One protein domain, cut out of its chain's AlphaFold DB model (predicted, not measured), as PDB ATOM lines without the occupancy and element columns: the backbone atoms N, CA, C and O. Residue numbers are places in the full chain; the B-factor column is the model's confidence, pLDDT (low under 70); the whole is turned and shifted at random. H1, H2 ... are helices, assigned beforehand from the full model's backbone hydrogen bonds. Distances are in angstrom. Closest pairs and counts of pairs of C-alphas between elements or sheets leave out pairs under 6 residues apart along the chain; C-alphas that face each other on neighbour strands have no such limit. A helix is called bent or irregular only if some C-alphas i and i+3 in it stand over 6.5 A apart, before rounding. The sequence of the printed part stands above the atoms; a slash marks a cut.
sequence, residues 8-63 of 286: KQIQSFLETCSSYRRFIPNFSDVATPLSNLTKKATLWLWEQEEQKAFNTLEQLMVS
ATOM      1  N   LYS A   8      27.912 -38.395 -33.833       71.00
ATOM      2  CA  LYS A   8      28.867 -37.762 -34.765       71.00
ATOM      3  C   LYS A   8      30.175 -37.335 -34.087       71.00
ATOM      4  O   LYS A   8      31.237 -37.434 -34.692       71.00
ATOM      5  N   GLN A   9      30.102 -36.858 -32.844       72.12
ATOM      6  CA  GLN A   9      31.277 -36.422 -32.085       72.12
ATOM      7  C   GLN A   9      32.099 -37.620 -31.605       72.12
ATOM      8  O   GLN A   9      33.319 -37.582 -31.719       72.12
ATOM      9  N   ILE A  10      31.452 -38.705 -31.160       81.75
ATOM     10  CA  ILE A  10      32.154 -39.958 -30.836       81.75
ATOM     11  C   ILE A  10      32.815 -40.551 -32.075       81.75
ATOM     12  O   ILE A  10      33.960 -40.970 -31.987       81.75
ATOM     13  N   GLN A  11      32.133 -40.580 -33.223       73.06
ATOM     14  CA  GLN A  11      32.721 -41.093 -34.464       73.06
ATOM     15  C   GLN A  11      33.974 -40.303 -34.845       73.06
ATOM     16  O   GLN A  11      35.026 -40.899 -35.040       73.06
ATOM     17  N   SER A  12      33.896 -38.970 -34.837       68.12
ATOM     18  CA  SER A  12      35.050 -38.108 -35.120       68.12
ATOM     19  C   SER A  12      36.188 -38.280 -34.100       68.12
ATOM     20  O   SER A  12      37.363 -38.321 -34.474       68.12
ATOM     21  N   PHE A  13      35.859 -38.437 -32.814       75.75
ATOM     22  CA  PHE A  13      36.837 -38.733 -31.769       75.75
ATOM     23  C   PHE A  13      37.506 -40.094 -31.997       75.75
ATOM     24  O   PHE A  13      38.727 -40.172 -32.042       75.75
ATOM     25  N   LEU A  14      36.727 -41.152 -32.226       78.31
ATOM     26  CA  LEU A  14      37.234 -42.497 -32.491       78.31
ATOM     27  C   LEU A  14      38.079 -42.560 -33.762       78.31
ATOM     28  O   LEU A  14      39.090 -43.253 -33.767       78.31
ATOM     29  N   GLU A  15      37.718 -41.828 -34.815       69.94
ATOM     30  CA  GLU A  15      38.532 -41.686 -36.028       69.94
ATOM     31  C   GLU A  15      39.885 -41.025 -35.726       69.94
ATOM     32  O   GLU A  15      40.936 -41.491 -36.182       69.94
ATOM     33  N   THR A  16      39.875 -39.984 -34.891       63.53
ATOM     34  CA  THR A  16      41.093 -39.303 -34.438       63.53
ATOM     35  C   THR A  16      41.966 -40.256 -33.621       63.53
ATOM     36  O   THR A  16      43.126 -40.464 -33.964       63.53
ATOM     37  N   CYS A  17      41.408 -40.922 -32.608       69.12
ATOM     38  CA  CYS A  17      42.129 -41.893 -31.783       69.12
ATOM     39  C   CYS A  17      42.628 -43.091 -32.610       69.12
ATOM     40  O   CYS A  17      43.739 -43.577 -32.407       69.12
ATOM     41  N   SER A  18      41.839 -43.537 -33.591       69.19
ATOM     42  CA  SER A  18      42.185 -44.628 -34.511       69.19
ATOM     43  C   SER A  18      43.410 -44.294 -35.366       69.19
ATOM     44  O   SER A  18      44.216 -45.177 -35.668       69.19
ATOM     45  N   SER A  19      43.634 -43.016 -35.682       53.16
ATOM     46  CA  SER A  19      44.849 -42.567 -36.381       53.16
ATOM     47  C   SER A  19      46.124 -42.824 -35.559       53.16
ATOM     48  O   SER A  19      47.179 -43.126 -36.126       53.16
ATOM     49  N   TYR A  20      46.005 -42.812 -34.228       59.03
ATOM     50  CA  TYR A  20      47.076 -43.096 -33.268       59.03
ATOM     51  C   TYR A  20      47.019 -44.522 -32.697       59.03
ATOM     52  O   TYR A  20      47.823 -44.865 -31.831       59.03
ATOM     53  N   ARG A  21      46.144 -45.400 -33.220       63.88
ATOM     54  CA  ARG A  21      45.960 -46.781 -32.723       63.88
ATOM     55  C   ARG A  21      47.257 -47.585 -32.628       63.88
ATOM     56  O   ARG A  21      47.363 -48.478 -31.802       63.88
ATOM     57  N   ARG A  22      48.240 -47.272 -33.483       58.03
ATOM     58  CA  ARG A  22      49.541 -47.960 -33.563       58.03
ATOM     59  C   ARG A  22      50.434 -47.729 -32.339       58.03
ATOM     60  O   ARG A  22      51.489 -48.338 -32.226       58.03
ATOM     61  N   PHE A  23      50.014 -46.828 -31.461       59.78
ATOM     62  CA  PHE A  23      50.752 -46.389 -30.292       59.78
ATOM     63  C   PHE A  23      49.978 -46.578 -28.985       59.78
ATOM     64  O   PHE A  23      50.479 -46.287 -27.905       59.78
ATOM     65  N   ILE A  24      48.742 -47.069 -29.091       66.38
ATOM     66  CA  ILE A  24      47.845 -47.305 -27.970       66.38
ATOM     67  C   ILE A  24      47.746 -48.826 -27.801       66.38
ATOM     68  O   ILE A  24      47.125 -49.487 -28.642       66.38
ATOM     69  N   PRO A  25      48.357 -49.418 -26.758       63.56
ATOM     70  CA  PRO A  25      48.256 -50.854 -26.528       63.56
ATOM     71  C   PRO A  25      46.791 -51.239 -26.296       63.56
ATOM     72  O   PRO A  25      46.067 -50.548 -25.581       63.56
ATOM     73  N   ASN A  26      46.351 -52.340 -26.911       67.69
ATOM     74  CA  ASN A  26      44.984 -52.864 -26.793       67.69
ATOM     75  C   ASN A  26      43.883 -51.835 -27.142       67.69
ATOM     76  O   ASN A  26      42.807 -51.834 -26.545       67.69
ATOM     77  N   PHE A  27      44.134 -50.964 -28.133       70.75
ATOM     78  CA  PHE A  27      43.202 -49.914 -28.581       70.75
ATOM     79  C   PHE A  27      41.762 -50.408 -28.778       70.75
ATOM     80  O   PHE A  27      40.821 -49.738 -28.361       70.75
ATOM     81  N   SER A  28      41.583 -51.579 -29.396       71.75
ATOM     82  CA  SER A  28      40.263 -52.160 -29.662       71.75
ATOM     83  C   SER A  28      39.458 -52.396 -28.384       71.75
ATOM     84  O   SER A  28      38.262 -52.111 -28.363       71.75
ATOM     85  N   ASP A  29      40.098 -52.857 -27.310       72.25
ATOM     86  CA  ASP A  29      39.425 -53.146 -26.040       72.25
ATOM     87  C   ASP A  29      39.022 -51.848 -25.338       72.25
ATOM     88  O   ASP A  29      37.883 -51.702 -24.896       72.25
ATOM     89  N   VAL A  30      39.921 -50.858 -25.327       76.81
ATOM     90  CA  VAL A  30      39.659 -49.538 -24.734       76.81
ATOM     91  C   VAL A  30      38.581 -48.778 -25.520       76.81
ATOM     92  O   VAL A  30      37.741 -48.110 -24.928       76.81
ATOM     93  N   ALA A  31      38.557 -48.898 -26.849       80.75
ATOM     94  CA  ALA A  31      37.598 -48.210 -27.713       80.75
ATOM     95  C   ALA A  31      36.246 -48.936 -27.851       80.75
ATOM     96  O   ALA A  31      35.321 -48.381 -28.452       80.75
ATOM     97  N   THR A  32      36.099 -50.159 -27.326       82.06
ATOM     98  CA  THR A  32      34.873 -50.970 -27.467       82.06
ATOM     99  C   THR A  32      33.625 -50.299 -26.872       82.06
ATOM    100  O   THR A  32      32.621 -50.233 -27.591       82.06
ATOM    101  N   PRO A  33      33.649 -49.749 -25.638       84.38
ATOM    102  CA  PRO A  33      32.486 -49.069 -25.053       84.38
ATOM    103  C   PRO A  33      32.018 -47.888 -25.913       84.38
ATOM    104  O   PRO A  33      30.850 -47.785 -26.279       84.38
ATOM    105  N   LEU A  34      32.964 -47.072 -26.383       84.06
ATOM    106  CA  LEU A  34      32.684 -45.928 -27.254       84.06
ATOM    107  C   LEU A  34      32.191 -46.355 -28.647       84.06
ATOM    108  O   LEU A  34      31.312 -45.720 -29.224       84.06
ATOM    109  N   SER A  35      32.719 -47.453 -29.191       84.12
ATOM    110  CA  SER A  35      32.292 -47.987 -30.490       84.12
ATOM    111  C   SER A  35      30.864 -48.537 -30.436       84.12
ATOM    112  O   SER A  35      30.130 -48.439 -31.421       84.12
ATOM    113  N   ASN A  36      30.429 -49.074 -29.292       83.25
ATOM    114  CA  ASN A  36      29.055 -49.543 -29.104       83.25
ATOM    115  C   ASN A  36      28.031 -48.404 -29.207       83.25
ATOM    116  O   ASN A  36      26.978 -48.614 -29.806       83.25
ATOM    117  N   LEU A  37      28.375 -47.191 -28.757       81.62
ATOM    118  CA  LEU A  37      27.530 -45.995 -28.901       81.62
ATOM    119  C   LEU A  37      27.340 -45.534 -30.356       81.62
ATOM    120  O   LEU A  37      26.465 -44.717 -30.642       81.62
ATOM    121  N   THR A  38      28.138 -46.052 -31.296       79.69
ATOM    122  CA  THR A  38      28.038 -45.714 -32.726       79.69
ATOM    123  C   THR A  38      27.202 -46.701 -33.546       79.69
ATOM    124  O   THR A  38      26.970 -46.473 -34.738       79.69
ATOM    125  N   LYS A  39      26.730 -47.799 -32.938       81.62
ATOM    126  CA  LYS A  39      25.929 -48.828 -33.615       81.62
ATOM    127  C   LYS A  39      24.501 -48.340 -33.885       81.62
ATOM    128  O   LYS A  39      23.928 -47.539 -33.151       81.62
ATOM    129  N   LYS A  40      23.904 -48.837 -34.974       70.44
ATOM    130  CA  LYS A  40      22.502 -48.543 -35.308       70.44
ATOM    131  C   LYS A  40      21.581 -49.205 -34.272       70.44
ATOM    132  O   LYS A  40      21.774 -50.374 -33.963       70.44
ATOM    133  N   ALA A  41      20.567 -48.463 -33.814       65.12
ATOM    134  CA  ALA A  41      19.548 -48.887 -32.840       65.12
ATOM    135  C   ALA A  41      20.014 -49.056 -31.376       65.12
ATOM    136  O   ALA A  41      19.359 -49.748 -30.602       65.12
ATOM    137  N   THR A  42      21.103 -48.398 -30.970       70.81
ATOM    138  CA  THR A  42      21.556 -48.364 -29.568       70.81
ATOM    139  C   THR A  42      21.076 -47.084 -28.875       70.81
ATOM    140  O   THR A  42      21.123 -46.003 -29.466       70.81
ATOM    141  N   LEU A  43      20.589 -47.197 -27.634       74.94
ATOM    142  CA  LEU A  43      20.263 -46.037 -26.800       74.94
ATOM    143  C   LEU A  43      21.560 -45.341 -26.379       74.94
ATOM    144  O   LEU A  43      22.521 -45.996 -25.986       74.94
ATOM    145  N   TRP A  44      21.580 -44.013 -26.472       78.25
ATOM    146  CA  TRP A  44      22.709 -43.219 -26.008       78.25
ATOM    147  C   TRP A  44      22.740 -43.219 -24.477       78.25
ATOM    148  O   TRP A  44      21.977 -42.490 -23.842       78.25
ATOM    149  N   LEU A  45      23.602 -44.054 -23.901       80.31
ATOM    150  CA  LEU A  45      23.841 -44.148 -22.464       80.31
ATOM    151  C   LEU A  45      25.324 -43.898 -22.223       80.31
ATOM    152  O   LEU A  45      26.168 -44.672 -22.656       80.31
ATOM    153  N   TRP A  46      25.632 -42.768 -21.598       82.81
ATOM    154  CA  TRP A  46      26.995 -42.402 -21.243       82.81
ATOM    155  C   TRP A  46      27.182 -42.675 -19.753       82.81
ATOM    156  O   TRP A  46      26.753 -41.876 -18.916       82.81
ATOM    157  N   GLU A  47      27.746 -43.836 -19.424       85.62
ATOM    158  CA  GLU A  47      27.916 -44.306 -18.052       85.62
ATOM    159  C   GLU A  47      29.403 -44.321 -17.651       85.62
ATOM    160  O   GLU A  47      30.265 -43.686 -18.267       85.62
ATOM    161  N   GLN A  48      29.726 -45.008 -16.551       86.88
ATOM    162  CA  GLN A  48      31.093 -45.057 -16.032       86.88
ATOM    163  C   GLN A  48      32.065 -45.775 -16.973       86.88
ATOM    164  O   GLN A  48      33.246 -45.426 -16.988       86.88
ATOM    165  N   GLU A  49      31.609 -46.761 -17.750       83.88
ATOM    166  CA  GLU A  49      32.479 -47.510 -18.662       83.88
ATOM    167  C   GLU A  49      32.917 -46.657 -19.857       83.88
ATOM    168  O   GLU A  49      34.103 -46.634 -20.196       83.88
ATOM    169  N   GLU A  50      31.998 -45.889 -20.440       85.56
ATOM    170  CA  GLU A  50      32.262 -44.972 -21.550       85.56
ATOM    171  C   GLU A  50      33.136 -43.804 -21.102       85.56
ATOM    172  O   GLU A  50      34.114 -43.479 -21.780       85.56
ATOM    173  N   GLN A  51      32.863 -43.232 -19.922       86.75
ATOM    174  CA  GLN A  51      33.708 -42.182 -19.355       86.75
ATOM    175  C   GLN A  51      35.121 -42.699 -19.068       86.75
ATOM    176  O   GLN A  51      36.109 -42.019 -19.347       86.75
ATOM    177  N   LYS A  52      35.247 -43.916 -18.523       87.12
ATOM    178  CA  LYS A  52      36.550 -44.532 -18.264       87.12
ATOM    179  C   LYS A  52      37.302 -44.779 -19.568       87.12
ATOM    180  O   LYS A  52      38.488 -44.461 -19.633       87.12
ATOM    181  N   ALA A  53      36.637 -45.288 -20.603       84.94
ATOM    182  CA  ALA A  53      37.224 -45.478 -21.929       84.94
ATOM    183  C   ALA A  53      37.690 -44.150 -22.545       84.94
ATOM    184  O   ALA A  53      38.817 -44.059 -23.031       84.94
ATOM    185  N   PHE A  54      36.860 -43.107 -22.464       86.12
ATOM    186  CA  PHE A  54      37.177 -41.765 -22.948       86.12
ATOM    187  C   PHE A  54      38.397 -41.173 -22.235       86.12
ATOM    188  O   PHE A  54      39.373 -40.821 -22.895       86.12
ATOM    189  N   ASN A  55      38.391 -41.156 -20.899       86.56
ATOM    190  CA  ASN A  55      39.505 -40.654 -20.093       86.56
ATOM    191  C   ASN A  55      40.789 -41.463 -20.335       86.56
ATOM    192  O   ASN A  55      41.874 -40.893 -20.384       86.56
ATOM    193  N   THR A  56      40.679 -42.785 -20.511       83.25
ATOM    194  CA  THR A  56      41.836 -43.645 -20.808       83.25
ATOM    195  C   THR A  56      42.440 -43.298 -22.168       83.25
ATOM    196  O   THR A  56      43.650 -43.124 -22.271       83.25
ATOM    197  N   LEU A  57      41.618 -43.145 -23.212       80.44
ATOM    198  CA  LEU A  57      42.099 -42.747 -24.539       80.44
ATOM    199  C   LEU A  57      42.669 -41.330 -24.542       80.44
ATOM    200  O   LEU A  57      43.689 -41.090 -25.180       80.44
ATOM    201  N   GLU A  58      42.048 -40.402 -23.819       80.31
ATOM    202  CA  GLU A  58      42.561 -39.045 -23.667       80.31
ATOM    203  C   GLU A  58      43.921 -39.047 -22.961       80.31
ATOM    204  O   GLU A  58      44.868 -38.448 -23.462       80.31
ATOM    205  N   GLN A  59      44.058 -39.780 -21.855       79.00
ATOM    206  CA  GLN A  59      45.333 -39.928 -21.153       79.00
ATOM    207  C   GLN A  59      46.403 -40.569 -22.032       79.00
ATOM    208  O   GLN A  59      47.534 -40.102 -22.020       79.00
ATOM    209  N   LEU A  60      46.067 -41.595 -22.814       72.94
ATOM    210  CA  LEU A  60      47.019 -42.250 -23.714       72.94
ATOM    211  C   LEU A  60      47.421 -41.345 -24.888       72.94
ATOM    212  O   LEU A  60      48.573 -41.384 -25.311       72.94
ATOM    213  N   MET A  61      46.516 -40.489 -25.371       65.81
ATOM    214  CA  MET A  61      46.826 -39.487 -26.399       65.81
ATOM    215  C   MET A  61      47.634 -38.298 -25.868       65.81
ATOM    216  O   MET A  61      48.403 -37.706 -26.620       65.81
ATOM    217  N   VAL A  62      47.439 -37.921 -24.602       66.19
ATOM    218  CA  VAL A  62      48.153 -36.811 -23.946       66.19
ATOM    219  C   VAL A  62      49.475 -37.272 -23.337       66.19
ATOM    220  O   VAL A  62      50.399 -36.468 -23.207       66.19
ATOM    221  N   SER A  63      49.591 -38.552 -22.972       60.19
ATOM    222  CA  SER A  63      50.851 -39.113 -22.496       60.19
ATOM    223  C   SER A  63      51.908 -38.920 -23.582       60.19
ATOM    224  O   SER A  63      51.600 -39.157 -24.755       60.19
TER     225      SER A  63
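AT A GLANCE: This is residues 8 to 63 of the 286 residues of the protein "Retrovirus-related Pol polyprotein from transposon 297" of Araneus ventricosus (UniProt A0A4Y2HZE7). What shape do these atoms make? Three helices stand in a small up-and-down bundle, each running against the one before it: H1 and H2 lie nearly side by side, H3 slants across H2, and the centres of the three make a triangle. The long link between H2 and H3, residues 37 to 47, reaches out to Ala 41 at one end of the longest axis, and Ser 63 lies at the other. What is it built of, and how large is it? The printed part has 56 residues with three named helices, in the order H1, H2, H3, and no named strand; its class is all helix. It is compact, with a radius of gyration of the C-alphas of 10.8 A, and has an elongated outline of 32 by 21 by 17 A.

HOW THE PARTS SIT: How does the first helix stand to the second? H1, residues 8 to 19, touches H2, residues 27 to 36, with its residues 10 to 14 alone; the closest C-alphas, those of Ile 10 and Leu 34, are 7.0 A apart. They form a helical hairpin and run opposite ways at a shallow tilt of 12 degrees. Where does the third helix come in? H3, residues 48 to 62, touches H2 and forms a second helical hairpin with it, opposite ways at a steep tilt of 44 degrees; the closest C-alphas, those of Pro 33 and Glu 50, are 5.4 A apart. H1 and H3 are close but not clearly touching, with the closest C-alphas, those of Cys 17 and Leu 57, 7.3 A apart; they run the same way at a steep tilt of 44 degrees. What do the backbone N and O atoms show? In H1 and H3 every O i to N i+4 pair is within hydrogen-bond range, and in H2 4 of 6 are.

IN THESE COORDINATES: Where does the first helix begin? H1 begins at C-alpha 8, (28.867, -37.762, -34.765), and measures 16.8 A from first to last C-alpha. What of the second? H2 measures 14.2 A and is irregular: C-alphas 30 and 33 are 7.2 A apart. Where does the last one end? H3, the longest helix with 15 residues, measures 20.5 A from C-alpha 48 at (31.093, -45.057, -16.032) to C-alpha 62 at (48.153, -36.811, -23.946).

THE WHOLE: How far does it reach? The two C-alphas farthest apart, those of Ala 41 and Ser 63, are 34.4 A apart. Is the backbone continuous, and are the links long? The printed part has no cut; the link from H1 to H2 is short, with 7 residues, and the link from H2 to H3 is long, with 11. Where is confidence low? The mean pLDDT of the printed part is 75.0, and it is under 70 at residue 12, residues 15 to 26, residue 41 and residues 61 to 63 of this model.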